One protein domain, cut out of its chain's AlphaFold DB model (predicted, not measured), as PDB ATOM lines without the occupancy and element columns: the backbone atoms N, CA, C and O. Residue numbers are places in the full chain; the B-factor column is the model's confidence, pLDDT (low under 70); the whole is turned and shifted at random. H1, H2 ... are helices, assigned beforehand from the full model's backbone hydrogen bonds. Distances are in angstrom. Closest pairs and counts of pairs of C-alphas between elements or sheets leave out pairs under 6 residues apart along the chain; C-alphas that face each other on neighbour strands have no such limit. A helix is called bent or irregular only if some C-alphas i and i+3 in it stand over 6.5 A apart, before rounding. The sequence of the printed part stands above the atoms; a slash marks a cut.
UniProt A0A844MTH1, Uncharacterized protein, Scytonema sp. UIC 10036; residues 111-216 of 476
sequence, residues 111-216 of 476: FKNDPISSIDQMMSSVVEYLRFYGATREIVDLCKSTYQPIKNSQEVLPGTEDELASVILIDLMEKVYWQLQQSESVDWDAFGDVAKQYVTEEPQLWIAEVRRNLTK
ATOM      1  N   PHE A 111     535.249 422.757 357.475       96.69
ATOM      2  CA  PHE A 111     534.374 423.039 356.331       96.69
ATOM      3  C   PHE A 111     533.245 424.017 356.686       96.69
ATOM      4  O   PHE A 111     532.883 424.869 355.883       96.69
ATOM      5  N   LYS A 112     532.712 423.950 357.914       97.44
ATOM      6  CA  LYS A 112     531.706 424.911 358.401       97.44
ATOM      7  C   LYS A 112     532.294 426.295 358.680       97.44
ATOM      8  O   LYS A 112     531.605 427.293 358.485       97.44
ATOM      9  N   ASN A 113     533.541 426.354 359.146       95.56
ATOM     10  CA  ASN A 113     534.212 427.602 359.513       95.56
ATOM     11  C   ASN A 113     534.768 428.366 358.299       95.56
ATOM     12  O   ASN A 113     534.770 429.595 358.317       95.56
ATOM     13  N   ASP A 114     535.225 427.663 357.259       95.06
ATOM     14  CA  ASP A 114     535.741 428.259 356.017       95.06
ATOM     15  C   ASP A 114     535.120 427.589 354.763       95.06
ATOM     16  O   ASP A 114     535.817 426.945 353.971       95.06
ATOM     17  N   PRO A 115     533.789 427.709 354.562       95.69
ATOM     18  CA  PRO A 115     533.073 426.996 353.499       95.69
ATOM     19  C   PRO A 115     533.389 427.497 352.091       95.69
ATOM     20  O   PRO A 115     533.268 426.741 351.134       95.69
ATOM     21  N   ILE A 116     533.779 428.767 351.943       95.00
ATOM     22  CA  ILE A 116     534.055 429.363 350.628       95.00
ATOM     23  C   ILE A 116     535.364 428.809 350.066       95.00
ATOM     24  O   ILE A 116     535.406 428.416 348.906       95.00
ATOM     25  N   SER A 117     536.427 428.752 350.873       91.31
ATOM     26  CA  SER A 117     537.723 428.261 350.382       91.31
ATOM     27  C   SER A 117     537.767 426.743 350.203       91.31
ATOM     28  O   SER A 117     538.560 426.249 349.405       91.31
ATOM     29  N   SER A 118     536.903 426.010 350.909       94.06
ATOM     30  CA  SER A 118     536.832 424.547 350.858       94.06
ATOM     31  C   SER A 118     535.737 424.002 349.941       94.06
ATOM     32  O   SER A 118     535.563 422.785 349.876       94.06
ATOM     33  N   ILE A 119     535.012 424.869 349.222       93.81
ATOM     34  CA  ILE A 119     533.805 424.494 348.476       93.81
ATOM     35  C   ILE A 119     534.039 423.356 347.478       93.81
ATOM     36  O   ILE A 119     533.259 422.409 347.457       93.81
ATOM     37  N   ASP A 120     535.127 423.395 346.709       90.19
ATOM     38  CA  ASP A 120     535.415 422.389 345.683       90.19
ATOM     39  C   ASP A 120     535.555 420.992 346.301       90.19
ATOM     40  O   ASP A 120     534.883 420.058 345.868       90.19
ATOM     41  N   GLN A 121     536.356 420.849 347.362       91.25
ATOM     42  CA  GLN A 121     536.545 419.564 348.043       91.25
ATOM     43  C   GLN A 121     535.313 419.158 348.860       91.25
ATOM     44  O   GLN A 121     534.988 417.974 348.972       91.25
ATOM     45  N   MET A 122     534.604 420.137 349.427       95.06
ATOM     46  CA  MET A 122     533.366 419.886 350.152       95.06
ATOM     47  C   MET A 122     532.315 419.269 349.224       95.06
ATOM     48  O   MET A 122     531.732 418.246 349.575       95.06
ATOM     49  N   MET A 123     532.097 419.856 348.044       92.31
ATOM     50  CA  MET A 123     531.082 419.402 347.092       92.31
ATOM     51  C   MET A 123     531.499 418.132 346.358       92.31
ATOM     52  O   MET A 123     530.705 417.201 346.275       92.31
ATOM     53  N   SER A 124     532.733 418.073 345.852       88.50
ATOM     54  CA  SER A 124     533.199 416.929 345.058       88.50
ATOM     55  C   SER A 124     533.410 415.664 345.885       88.50
ATOM     56  O   SER A 124     533.345 414.576 345.328       88.50
ATOM     57  N   SER A 125     533.653 415.796 347.193       91.25
ATOM     58  CA  SER A 125     534.025 414.675 348.051       91.25
ATOM     59  C   SER A 125     533.132 414.570 349.283       91.25
ATOM     60  O   SER A 125     532.312 413.661 349.392       91.25
ATOM     61  N   VAL A 126     533.242 415.509 350.223       95.94
ATOM     62  CA  VAL A 126     532.644 415.365 351.562       95.94
ATOM     63  C   VAL A 126     531.127 415.167 351.499       95.94
ATOM     64  O   VAL A 126     530.602 414.256 352.140       95.94
ATOM     65  N   VAL A 127     530.423 415.981 350.711       96.81
ATOM     66  CA  VAL A 127     528.966 415.903 350.539       96.81
ATOM     67  C   VAL A 127     528.555 414.564 349.925       96.81
ATOM     68  O   VAL A 127     527.668 413.914 350.480       96.81
ATOM     69  N   GLU A 128     529.209 414.110 348.853       94.75
ATOM     70  CA  GLU A 128     528.864 412.840 348.197       94.75
ATOM     71  C   GLU A 128     529.115 411.637 349.116       94.75
ATOM     72  O   GLU A 128     528.252 410.771 349.256       94.75
ATOM     73  N   TYR A 129     530.246 411.599 349.824       96.62
ATOM     74  CA  TYR A 129     530.527 410.508 350.758       96.62
ATOM     75  C   TYR A 129     529.529 410.483 351.920       96.62
ATOM     76  O   TYR A 129     528.940 409.435 352.185       96.62
ATOM     77  N   LEU A 130     529.266 411.616 352.583       97.81
ATOM     78  CA  LEU A 130     528.257 411.665 353.652       97.81
ATOM     79  C   LEU A 130     526.879 411.219 353.136       97.81
ATOM     80  O   LEU A 130     526.146 410.513 353.832       97.81
ATOM     81  N   ARG A 131     526.545 411.604 351.899       96.44
ATOM     82  CA  ARG A 131     525.287 411.271 351.234       96.44
ATOM     83  C   ARG A 131     525.148 409.773 350.997       96.44
ATOM     84  O   ARG A 131     524.119 409.211 351.364       96.44
ATOM     85  N   PHE A 132     526.134 409.113 350.399       96.94
ATOM     86  CA  PHE A 132     525.999 407.700 350.034       96.94
ATOM     87  C   PHE A 132     526.211 406.738 351.204       96.94
ATOM     88  O   PHE A 132     525.564 405.691 351.251       96.94
ATOM     89  N   TYR A 133     527.022 407.125 352.193       97.31
ATOM     90  CA  TYR A 133     527.177 406.380 353.444       97.31
ATOM     91  C   TYR A 133     525.982 406.520 354.404       97.31
ATOM     92  O   TYR A 133     525.956 405.854 355.439       97.31
ATOM     93  N   GLY A 134     524.998 407.368 354.083       95.56
ATOM     94  CA  GLY A 134     523.795 407.555 354.896       95.56
ATOM     95  C   GLY A 134     524.016 408.378 356.172       95.56
ATOM     96  O   GLY A 134     523.236 408.260 357.115       95.56
ATOM     97  N   ALA A 135     525.045 409.232 356.216       97.06
ATOM     98  CA  ALA A 135     525.326 410.145 357.329       97.06
ATOM     99  C   ALA A 135     524.399 411.381 357.292       97.06
ATOM    100  O   ALA A 135     524.831 412.531 357.169       97.06
ATOM    101  N   THR A 136     523.084 411.129 357.339       96.69
ATOM    102  CA  THR A 136     522.018 412.121 357.119       96.69
ATOM    103  C   THR A 136     522.094 413.296 358.091       96.69
ATOM    104  O   THR A 136     521.883 414.444 357.702       96.69
ATOM    105  N   ARG A 137     522.406 413.047 359.368       97.19
ATOM    106  CA  ARG A 137     522.504 414.122 360.363       97.19
ATOM    107  C   ARG A 137     523.666 415.055 360.030       97.19
ATOM    108  O   ARG A 137     523.507 416.274 360.071       97.19
ATOM    109  N   GLU A 138     524.817 414.476 359.725       98.00
ATOM    110  CA  GLU A 138     526.076 415.169 359.495       98.00
ATOM    111  C   GLU A 138     526.024 416.000 358.209       98.00
ATOM    112  O   GLU A 138     526.397 417.176 358.233       98.00
ATOM    113  N   ILE A 139     525.495 415.438 357.112       98.12
ATOM    114  CA  ILE A 139     525.358 416.161 355.838       98.12
ATOM    115  C   ILE A 139     524.369 417.323 355.943       98.12
ATOM    116  O   ILE A 139     524.667 418.423 355.486       98.12
ATOM    117  N   VAL A 140     523.221 417.130 356.603       98.31
ATOM    118  CA  VAL A 140     522.217 418.192 356.758       98.31
ATOM    119  C   VAL A 140     522.757 419.334 357.616       98.31
ATOM    120  O   VAL A 140     522.520 420.501 357.305       98.31
ATOM    121  N   ASP A 141     523.485 419.019 358.687       98.19
ATOM    122  CA  ASP A 141     524.105 420.025 359.549       98.19
ATOM    123  C   ASP A 141     525.203 420.817 358.819       98.19
ATOM    124  O   ASP A 141     525.263 422.046 358.930       98.19
ATOM    125  N   LEU A 142     526.032 420.133 358.021       98.44
ATOM    126  CA  LEU A 142     527.015 420.770 357.145       98.44
ATOM    127  C   LEU A 142     526.328 421.716 356.152       98.44
ATOM    128  O   LEU A 142     526.600 422.914 356.185       98.44
ATOM    129  N   CYS A 143     525.387 421.217 355.343       98.38
ATOM    130  CA  CYS A 143     524.696 422.013 354.324       98.38
ATOM    131  C   CYS A 143     523.969 423.225 354.924       98.38
ATOM    132  O   CYS A 143     524.057 424.323 354.380       98.38
ATOM    133  N   LYS A 144     523.292 423.077 356.074       98.19
ATOM    134  CA  LYS A 144     522.630 424.209 356.754       98.19
ATOM    135  C   LYS A 144     523.614 425.284 357.192       98.19
ATOM    136  O   LYS A 144     523.329 426.470 357.038       98.19
ATOM    137  N   SER A 145     524.752 424.870 357.741       98.12
ATOM    138  CA  SER A 145     525.769 425.785 358.260       98.12
ATOM    139  C   SER A 145     526.482 426.549 357.143       98.12
ATOM    140  O   SER A 145     526.878 427.696 357.342       98.12
ATOM    141  N   THR A 146     526.627 425.942 355.964       98.00
ATOM    142  CA  THR A 146     527.417 426.503 354.857       98.00
ATOM    143  C   THR A 146     526.575 427.190 353.779       98.00
ATOM    144  O   THR A 146     527.099 428.053 353.075       98.00
ATOM    145  N   TYR A 147     525.267 426.913 353.698       97.88
ATOM    146  CA  TYR A 147     524.371 427.461 352.670       97.88
ATOM    147  C   TYR A 147     524.389 428.994 352.585       97.88
ATOM    148  O   TYR A 147     524.625 429.543 351.512       97.88
ATOM    149  N   GLN A 148     524.175 429.712 353.695       96.88
ATOM    150  CA  GLN A 148     524.149 431.185 353.671       96.88
ATOM    151  C   GLN A 148     525.513 431.807 353.324       96.88
ATOM    152  O   GLN A 148     525.538 432.715 352.490       96.88
ATOM    153  N   PRO A 149     526.643 431.361 353.913       97.38
ATOM    154  CA  PRO A 149     527.965 431.809 353.478       97.38
ATOM    155  C   PRO A 149     528.212 431.631 351.976       97.38
ATOM    156  O   PRO A 149     528.720 432.550 351.339       97.38
ATOM    157  N   ILE A 150     527.821 430.487 351.409       97.00
ATOM    158  CA  ILE A 150     528.038 430.171 349.992       97.00
ATOM    159  C   ILE A 150     527.128 431.002 349.092       97.00
ATOM    160  O   ILE A 150     527.624 431.695 348.210       97.00
ATOM    161  N   LYS A 151     525.823 431.026 349.376       95.81
ATOM    162  CA  LYS A 151     524.825 431.787 348.613       95.81
ATOM    163  C   LYS A 151     525.149 433.278 348.503       95.81
ATOM    164  O   LYS A 151     524.856 433.912 347.497       95.81
ATOM    165  N   ASN A 152     525.708 433.861 349.564       95.56
ATOM    166  CA  ASN A 152     526.027 435.288 349.607       95.56
ATOM    167  C   ASN A 152     527.445 435.604 349.095       95.56
ATOM    168  O   ASN A 152     527.829 436.777 349.060       95.56
ATOM    169  N   SER A 153     528.231 434.589 348.730       95.62
ATOM    170  CA  SER A 153     529.595 434.766 348.245       95.62
ATOM    171  C   SER A 153     529.614 435.146 346.767       95.62
ATOM    172  O   SER A 153     528.919 434.559 345.949       95.62
ATOM    173  N   GLN A 154     530.470 436.105 346.414       93.81
ATOM    174  CA  GLN A 154     530.804 436.406 345.015       93.81
ATOM    175  C   GLN A 154     531.973 435.553 344.505       93.81
ATOM    176  O   GLN A 154     532.317 435.614 343.332       93.81
ATOM    177  N   GLU A 155     532.615 434.793 345.392       92.12
ATOM    178  CA  GLU A 155     533.766 433.954 345.059       92.12
ATOM    179  C   GLU A 155     533.344 432.541 344.640       92.12
ATOM    180  O   GLU A 155     534.161 431.802 344.107       92.12
ATOM    181  N   VAL A 156     532.083 432.162 344.861       91.38
ATOM    182  CA  VAL A 156     531.546 430.847 344.495       91.38
ATOM    183  C   VAL A 156     530.671 430.975 343.251       91.38
ATOM    184  O   VAL A 156     529.983 431.979 343.063       91.38
ATOM    185  N   LEU A 157     530.705 429.958 342.388       89.38
ATOM    186  CA  LEU A 157     529.861 429.894 341.201       89.38
ATOM    187  C   LEU A 157     528.370 429.896 341.608       89.38
ATOM    188  O   LEU A 157     527.977 429.048 342.418       89.38
ATOM    189  N   PRO A 158     527.532 430.789 341.047       88.19
ATOM    190  CA  PRO A 158     526.094 430.786 341.314       88.19
ATOM    191  C   PRO A 158     525.450 429.432 340.999       88.19
ATOM    192  O   PRO A 158     525.790 428.813 339.990       88.19
ATOM    193  N   GLY A 159     524.519 428.995 341.848       89.00
ATOM    194  CA  GLY A 159     523.849 427.694 341.749       89.00
ATOM    195  C   GLY A 159     524.512 426.597 342.585       89.00
ATOM    196  O   GLY A 159     523.899 425.567 342.842       89.00
ATOM    197  N   THR A 160     525.730 426.811 343.098       92.50
ATOM    198  CA  THR A 160     526.365 425.853 344.028       92.50
ATOM    199  C   THR A 160     525.545 425.696 345.317       92.50
ATOM    200  O   THR A 160     525.485 424.623 345.914       92.50
ATOM    201  N   GLU A 161     524.880 426.765 345.755       95.00
ATOM    202  CA  GLU A 161     523.982 426.759 346.905       95.00
ATOM    203  C   GLU A 161     522.730 425.896 346.701       95.00
ATOM    204  O   GLU A 161     522.171 425.424 347.695       95.00
ATOM    205  N   ASP A 162     522.306 425.660 345.454       94.31
ATOM    206  CA  ASP A 162     521.118 424.859 345.145       94.31
ATOM    207  C   ASP A 162     521.345 423.384 345.503       94.31
ATOM    208  O   ASP A 162     520.441 422.724 346.016       94.31
ATOM    209  N   GLU A 163     522.574 422.884 345.355       93.44
ATOM    210  CA  GLU A 163     522.949 421.530 345.784       93.44
ATOM    211  C   GLU A 163     522.934 421.363 347.309       93.44
ATOM    212  O   GLU A 163     522.570 420.312 347.838       93.44
ATOM    213  N   LEU A 164     523.286 422.411 348.057       97.12
ATOM    214  CA  LEU A 164     523.165 422.391 349.516       97.12
ATOM    215  C   LEU A 164     521.699 422.487 349.945       97.12
ATOM    216  O   LEU A 164     521.270 421.791 350.868       97.12
ATOM    217  N   ALA A 165     520.925 423.339 349.270       97.19
ATOM    218  CA  ALA A 165     519.493 423.470 349.485       97.19
ATOM    219  C   ALA A 165     518.757 422.153 349.202       97.19
ATOM    220  O   ALA A 165     517.881 421.780 349.985       97.19
ATOM    221  N   SER A 166     519.129 421.428 348.143       96.00
ATOM    222  CA  SER A 166     518.496 420.165 347.753       96.00
ATOM    223  C   SER A 166     518.582 419.129 348.878       96.00
ATOM    224  O   SER A 166     517.559 418.569 349.271       96.00
ATOM    225  N   VAL A 167     519.755 418.962 349.499       97.94
ATOM    226  CA  VAL A 167     519.962 418.064 350.650       97.94
ATOM    227  C   VAL A 167     519.030 418.424 351.812       97.94
ATOM    228  O   VAL A 167     518.376 417.550 352.386       97.94
ATOM    229  N   ILE A 168     518.935 419.712 352.147       98.19
ATOM    230  CA  ILE A 168     518.107 420.205 353.260       98.19
ATOM    231  C   ILE A 168     516.618 419.981 352.981       98.19
ATOM    232  O   ILE A 168     515.868 419.569 353.868       98.19
ATOM    233  N   LEU A 169     516.182 420.269 351.756       97.56
ATOM    234  CA  LEU A 169     514.794 420.122 351.337       97.56
ATOM    235  C   LEU A 169     514.378 418.648 351.294       97.56
ATOM    236  O   LEU A 169     513.285 418.316 351.748       97.56
ATOM    237  N   ILE A 170     515.253 417.756 350.827       97.81
ATOM    238  CA  ILE A 170     514.987 416.314 350.792       97.81
ATOM    239  C   ILE A 170     514.888 415.728 352.213       97.81
ATOM    240  O   ILE A 170     513.961 414.964 352.485       97.81
ATOM    241  N   ASP A 171     515.756 416.133 353.149       98.25
ATOM    242  CA  ASP A 171     515.633 415.772 354.576       98.25
ATOM    243  C   ASP A 171     514.296 416.244 355.172       98.25
ATOM    244  O   ASP A 171     513.624 415.510 355.903       98.25
ATOM    245  N   LEU A 172     513.868 417.464 354.831       97.06
ATOM    246  CA  LEU A 172     512.579 417.993 355.272       97.06
ATOM    247  C   LEU A 172     511.411 417.143 354.740       97.06
ATOM    248  O   LEU A 172     510.469 416.860 355.480       97.06
ATOM    249  N   MET A 173     511.484 416.697 353.483       97.00
ATOM    250  CA  MET A 173     510.486 415.805 352.885       97.00
ATOM    251  C   MET A 173     510.438 414.438 353.572       97.00
ATOM    252  O   MET A 173     509.347 413.933 353.835       97.00
ATOM    253  N   GLU A 174     511.592 413.853 353.894       97.75
ATOM    254  CA  GLU A 174     511.672 412.566 354.594       97.75
ATOM    255  C   GLU A 174     511.057 412.635 355.997       97.75
ATOM    256  O   GLU A 174     510.283 411.763 356.389       97.75
ATOM    257  N   LYS A 175     511.325 413.713 356.742       97.06
ATOM    258  CA  LYS A 175     510.720 413.938 358.066       97.06
ATOM    259  C   LYS A 175     509.200 414.007 357.995       97.06
ATOM    260  O   LYS A 175     508.522 413.348 358.781       97.06
ATOM    261  N   VAL A 176     508.665 414.757 357.032       96.88
ATOM    262  CA  VAL A 176     507.215 414.832 356.798       96.88
ATOM    263  C   VAL A 176     506.652 413.468 356.402       96.88
ATOM    264  O   VAL A 176     505.575 413.091 356.861       96.88
ATOM    265  N   TYR A 177     507.369 412.703 355.580       96.94
ATOM    266  CA  TYR A 177     506.947 411.358 355.204       96.94
ATOM    267  C   TYR A 177     506.790 410.454 356.434       96.94
ATOM    268  O   TYR A 177     505.739 409.830 356.591       96.94
ATOM    269  N   TRP A 178     507.776 410.433 357.335       96.62
ATOM    270  CA  TRP A 178     507.711 409.620 358.553       96.62
ATOM    271  C   TRP A 178     506.608 410.066 359.520       96.62
ATOM    272  O   TRP A 178     505.915 409.205 360.064       96.62
ATOM    273  N   GLN A 179     506.364 411.373 359.666       96.12
ATOM    274  CA  GLN A 179     505.208 411.891 360.418       96.12
ATOM    275  C   GLN A 179     503.886 411.353 359.853       96.12
ATOM    276  O   GLN A 179     503.045 410.829 360.586       96.12
ATOM    277  N   LEU A 180     503.721 411.400 358.527       94.69
ATOM    278  CA  LEU A 180     502.523 410.884 357.860       94.69
ATOM    279  C   LEU A 180     502.367 409.365 358.033       94.69
ATOM    280  O   LEU A 180     501.248 408.898 358.237       94.69
ATOM    281  N   GLN A 181     503.461 408.591 357.995       94.25
ATOM    282  CA  GLN A 181     503.418 407.142 358.263       94.25
ATOM    283  C   GLN A 181     502.970 406.826 359.696       94.25
ATOM    284  O   GLN A 181     502.301 405.821 359.929       94.25
ATOM    285  N   GLN A 182     503.280 407.702 360.650       94.12
ATOM    286  CA  GLN A 182     502.858 407.585 362.047       94.12
ATOM    287  C   GLN A 182     501.444 408.142 362.296       94.12
ATOM    288  O   GLN A 182     500.988 408.187 363.435       94.12
ATOM    289  N   SER A 183     500.716 408.512 361.234       93.50
ATOM    290  CA  SER A 183     499.394 409.153 361.308       93.50
ATOM    291  C   SER A 183     499.395 410.477 362.086       93.50
ATOM    292  O   SER A 183     498.360 410.895 362.607       93.50
ATOM    293  N   GLU A 184     500.543 411.153 362.154       94.88
ATOM    294  CA  GLU A 184     500.664 412.477 362.756       94.88
ATOM    295  C   GLU A 184     500.196 413.564 361.778       94.88
ATOM    296  O   GLU A 184     500.311 413.448 360.554       94.88
ATOM    297  N   SER A 185     499.647 414.654 362.317       93.12
ATOM    298  CA  SER A 185     499.273 415.817 361.514       93.12
ATOM    299  C   SER A 185     500.508 416.621 361.117       93.12
ATOM    300  O   SER A 185     501.296 417.001 361.980       93.12
ATOM    301  N   VAL A 186     500.623 416.958 359.834       94.81
ATOM    302  CA  VAL A 186     501.698 417.815 359.316       94.81
ATOM    303  C   VAL A 186     501.269 419.277 359.353       94.81
ATOM    304  O   VAL A 186     500.247 419.646 358.764       94.81
ATOM    305  N   ASP A 187     502.081 420.115 359.993       95.44
ATOM    306  CA  ASP A 187     501.980 421.570 359.895       95.44
ATOM    307  C   ASP A 187     502.606 422.042 358.571       95.44
ATOM    308  O   ASP A 187     503.814 422.267 358.455       95.44
ATOM    309  N   TRP A 188     501.768 422.136 357.537       93.31
ATOM    310  CA  TRP A 188     502.194 422.543 356.196       93.31
ATOM    311  C   TRP A 188     502.632 424.007 356.113       93.31
ATOM    312  O   TRP A 188     503.408 424.343 355.215       93.31
ATOM    313  N   ASP A 189     502.172 424.858 357.031       93.62
ATOM    314  CA  ASP A 189     502.577 426.261 357.073       93.62
ATOM    315  C   ASP A 189     504.003 426.363 357.627       93.62
ATOM    316  O   ASP A 189     504.871 426.945 356.973       93.62
ATOM    317  N   ALA A 190     504.291 425.683 358.744       94.19
ATOM    318  CA  ALA A 190     505.644 425.599 359.295       94.19
ATOM    319  C   ALA A 190     506.631 424.928 358.322       94.19
ATOM    320  O   ALA A 190     507.744 425.422 358.127       94.19
ATOM    321  N   PHE A 191     506.220 423.838 357.662       93.94
ATOM    322  CA  PHE A 191     507.002 423.211 356.589       93.94
ATOM    323  C   PHE A 191     507.326 424.217 355.478       93.94
ATOM    324  O   PHE A 191     508.481 424.354 355.072       93.94
ATOM    325  N   GLY A 192     506.311 424.945 355.006       93.31
ATOM    326  CA  GLY A 192     506.466 425.927 353.944       93.31
ATOM    327  C   GLY A 192     507.382 427.085 354.330       93.31
ATOM    328  O   GLY A 192     508.165 427.545 353.502       93.31
ATOM    329  N   ASP A 193     507.327 427.545 355.577       94.12
ATOM    330  CA  ASP A 193     508.165 428.640 356.072       94.12
ATOM    331  C   ASP A 193     509.644 428.262 356.189       94.12
ATOM    332  O   ASP A 193     510.515 429.098 355.929       94.12
ATOM    333  N   VAL A 194     509.945 426.999 356.499       94.25
ATOM    334  CA  VAL A 194     511.315 426.478 356.414       94.25
ATOM    335  C   VAL A 194     511.739 426.338 354.950       94.25
ATOM    336  O   VAL A 194     512.803 426.830 354.576       94.25
ATOM    337  N   ALA A 195     510.907 425.726 354.103       94.50
ATOM    338  CA  ALA A 195     511.239 425.454 352.704       94.50
ATOM    339  C   ALA A 195     511.535 426.725 351.887       94.50
ATOM    340  O   ALA A 195     512.495 426.753 351.118       94.50
ATOM    341  N   LYS A 196     510.779 427.812 352.097       94.75
ATOM    342  CA  LYS A 196     510.972 429.111 351.412       94.75
ATOM    343  C   LYS A 196     512.361 429.731 351.613       94.75
ATOM    344  O   LYS A 196     512.726 430.634 350.869       94.75
ATOM    345  N   GLN A 197     513.126 429.296 352.615       94.62
ATOM    346  CA  GLN A 197     514.492 429.786 352.844       94.62
ATOM    347  C   GLN A 197     515.501 429.186 351.848       94.62
ATOM    348  O   GLN A 197     516.560 429.772 351.594       94.62
ATOM    349  N   TYR A 198     515.159 428.029 351.279       94.94
ATOM    350  CA  TYR A 198     516.036 427.210 350.444       94.94
ATOM    351  C   TYR A 198     515.524 427.072 349.010       94.94
ATOM    352  O   TYR A 198     516.327 426.959 348.097       94.94
ATOM    353  N   VAL A 199     514.210 427.141 348.789       89.62
ATOM    354  CA  VAL A 199     513.639 427.140 347.438       89.62
ATOM    355  C   VAL A 199     513.775 428.530 346.814       89.62
ATOM    356  O   VAL A 199     513.161 429.493 347.278       89.62
ATOM    357  N   THR A 200     514.581 428.625 345.761       80.81
ATOM    358  CA  THR A 200     514.865 429.864 345.024       80.81
ATOM    359  C   THR A 200     513.706 430.283 344.118       80.81
ATOM    360  O   THR A 200     513.382 431.471 344.060       80.81
ATOM    361  N   GLU A 201     513.020 429.325 343.488       84.00
ATOM    362  CA  GLU A 201     511.945 429.577 342.521       84.00
ATOM    363  C   GLU A 201     510.613 428.927 342.928       84.00
ATOM    364  O   GLU A 201     510.550 427.763 343.308       84.00
ATOM    365  N   GLU A 202     509.526 429.703 342.849       87.19
ATOM    366  CA  GLU A 202     508.137 429.245 343.035       87.19
ATOM    367  C   GLU A 202     507.904 428.293 344.238       87.19
ATOM    368  O   GLU A 202     507.291 427.230 344.086       87.19
ATOM    369  N   PRO A 203     508.287 428.678 345.478       88.94
ATOM    370  CA  PRO A 203     508.226 427.798 346.651       88.94
ATOM    371  C   PRO A 203     506.846 427.185 346.900       88.94
ATOM    372  O   PRO A 203     506.735 426.057 347.369       88.94
ATOM    373  N   GLN A 204     505.775 427.900 346.554       89.69
ATOM    374  CA  GLN A 204     504.407 427.407 346.715       89.69
ATOM    375  C   GLN A 204     504.084 426.230 345.789       89.69
ATOM    376  O   GLN A 204     503.342 425.333 346.192       89.69
ATOM    377  N   LEU A 205     504.634 426.208 344.570       89.06
ATOM    378  CA  LEU A 205     504.446 425.088 343.650       89.06
ATOM    379  C   LEU A 205     505.202 423.859 344.139       89.06
ATOM    380  O   LEU A 205     504.618 422.776 344.169       89.06
ATOM    381  N   TRP A 206     506.441 424.040 344.601       90.12
ATOM    382  CA  TRP A 206     507.225 422.959 345.193       90.12
ATOM    383  C   TRP A 206     506.522 422.358 346.421       90.12
ATOM    384  O   TRP A 206     506.307 421.148 346.483       90.12
ATOM    385  N   ILE A 207     506.049 423.192 347.359       91.50
ATOM    386  CA  ILE A 207     505.298 422.731 348.543       91.50
ATOM    387  C   ILE A 207     504.034 421.965 348.125       91.50
ATOM    388  O   ILE A 207     503.740 420.897 348.670       91.50
ATOM    389  N   ALA A 208     503.277 422.489 347.155       90.44
ATOM    390  CA  ALA A 208     502.073 421.834 346.652       90.44
ATOM    391  C   ALA A 208     502.386 420.482 345.989       90.44
ATOM    392  O   ALA A 208     501.619 419.528 346.144       90.44
ATOM    393  N   GLU A 209     503.509 420.381 345.279       88.94
ATOM    394  CA  GLU A 209     503.976 419.141 344.672       88.94
ATOM    395  C   GLU A 209     504.340 418.094 345.724       88.94
ATOM    396  O   GLU A 209     503.826 416.974 345.647       88.94
ATOM    397  N   VAL A 210     505.145 418.465 346.728       91.44
ATOM    398  CA  VAL A 210     505.494 417.580 347.849       91.44
ATOM    399  C   VAL A 210     504.220 417.088 348.524       91.44
ATOM    400  O   VAL A 210     503.988 415.884 348.604       91.44
ATOM    401  N   ARG A 211     503.328 418.001 348.918       90.81
ATOM    402  CA  ARG A 211     502.062 417.649 349.573       90.81
ATOM    403  C   ARG A 211     501.211 416.684 348.748       90.81
ATOM    404  O   ARG A 211     500.569 415.800 349.306       90.81
ATOM    405  N   ARG A 212     501.181 416.859 347.424       88.38
ATOM    406  CA  ARG A 212     500.385 416.026 346.516       88.38
ATOM    407  C   ARG A 212     501.001 414.650 346.289       88.38
ATOM    408  O   ARG A 212     500.250 413.691 346.154       88.38
ATOM    409  N   ASN A 213     502.324 414.562 346.170       89.12
ATOM    410  CA  ASN A 213     502.995 413.369 345.656       89.12
ATOM    411  C   ASN A 213     503.653 412.516 346.748       89.12
ATOM    412  O   ASN A 213     503.787 411.310 346.552       89.12
ATOM    413  N   LEU A 214     504.002 413.091 347.905       91.44
ATOM    414  CA  LEU A 214     504.800 412.416 348.933       91.44
ATOM    415  C   LEU A 214     504.189 411.094 349.406       91.44
ATOM    416  O   LEU A 214     504.912 410.128 349.595       91.44
ATOM    417  N   THR A 215     502.865 410.995 349.540       86.94
ATOM    418  CA  THR A 215     502.163 409.754 349.939       86.94
ATOM    419  C   THR A 215     501.282 409.171 348.837       86.94
ATOM    420  O   THR A 215     500.604 408.170 349.045       86.94
ATOM    421  N   LYS A 216     501.312 409.751 347.633       87.62
ATOM    422  CA  LYS A 216     500.484 409.294 346.519       87.62
ATOM    423  C   LYS A 216     500.984 407.958 345.977       87.62
ATOM    424  O   LYS A 216     502.175 407.816 345.702       87.62
TER     425      LYS A 216
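This is residues 111 to 216 of the 476 residues of an uncharacterized protein of Scytonema sp. UIC 10036 (UniProt A0A844MTH1). One long helix, H3, forms the spine of this model, with a pair of helices gathered at each of its two halves. The hairpin of H1 and H2 comes first along the chain, and its second arm, H2, packs on the first half of H3; the shorter helices H4 and H5 pack on each other beside the second half, only loosely joined to H3. The printed part has 106 residues with five named helices, in the order H1, H2, H3, H4, H5, and no named strand; its class is all helix. It is compact, with a radius of gyration of the C-alphas of 14.8 A, and spans 43 by 30 by 20 A.

H1, residues 119 to 132, touches H2, residues 136 to 151, at a shallow tilt of 24 degrees, opposite ways. H1 touches H2 with residues 127 to 131 alone, and H2 touches H1 with residues 136 to 139 alone; the closest C-alphas of the two, those of Leu 130 and Ile 139, are 5.8 A apart. H2 touches H3, residues 160 to 181, with 20 pairs of C-alphas within 8 A, at a steep tilt of 40 degrees, opposite ways; the closest C-alphas are those of Cys 143 and Leu 164, 5.1 A apart. H1 and H2 form a helical hairpin, and so do H2 and H3. H1 and H3 are near each other, with 9 pairs of C-alphas within 10 A. H3 and H4, residues 188 to 195, are close but not clearly touching, at a shallow tilt of 23 degrees, opposite ways; their closest C-alphas, of Leu 169 and Ala 195, are 6.6 A apart. H3 and H5, residues 203 to 213, are also close but not clearly touching, at a steep tilt of 40 degrees, the same way; the C-alphas of Met 173 and Val 210, the closest, are 7.3 A apart. H4 and H5 touch at a steep tilt of 56 degrees, opposite ways, with the C-alphas of Gly 192 and Ile 207 closest at 6.4 A. H1 and H2 are each apart from H4 and H5. The helix packing is mostly crossed, the helices meeting at steep tilts, but only just: of 3 touching pairs 1 is at a shallow tilt. Every O i to N i+4 pair is within hydrogen-bond range in H4 and H5, against 8 of 10 in H1, 10 of 12 in H2 and 16 of 18 in H3.

H1 begins at C-alpha 119, (533.805, 424.494, 348.476), and measures 18.6 A; it is irregular, with C-alphas 124 and 127 at 7.0 A. H2 measures 21.6 A and is irregular too, with C-alphas 145 and 148 at 7.3 A and a kink of 33 degrees near residue 145. H3, the longest at 22 residues, measures 32.9 A from C-alpha 160 at (526.365, 425.853, 344.028). H4 measures 10.1 A, and H5 measures 15.4 A and ends at C-alpha 213, (502.995, 413.369, 345.656).

The two C-alphas farthest apart, of Glu 155 and Ser 183, are 45.4 A apart. The printed part has no cut; the link from H1 to H2 is tight, the other three are short, and no link is long. The mean pLDDT of the printed part is 94.2, and no printed residue is under 70.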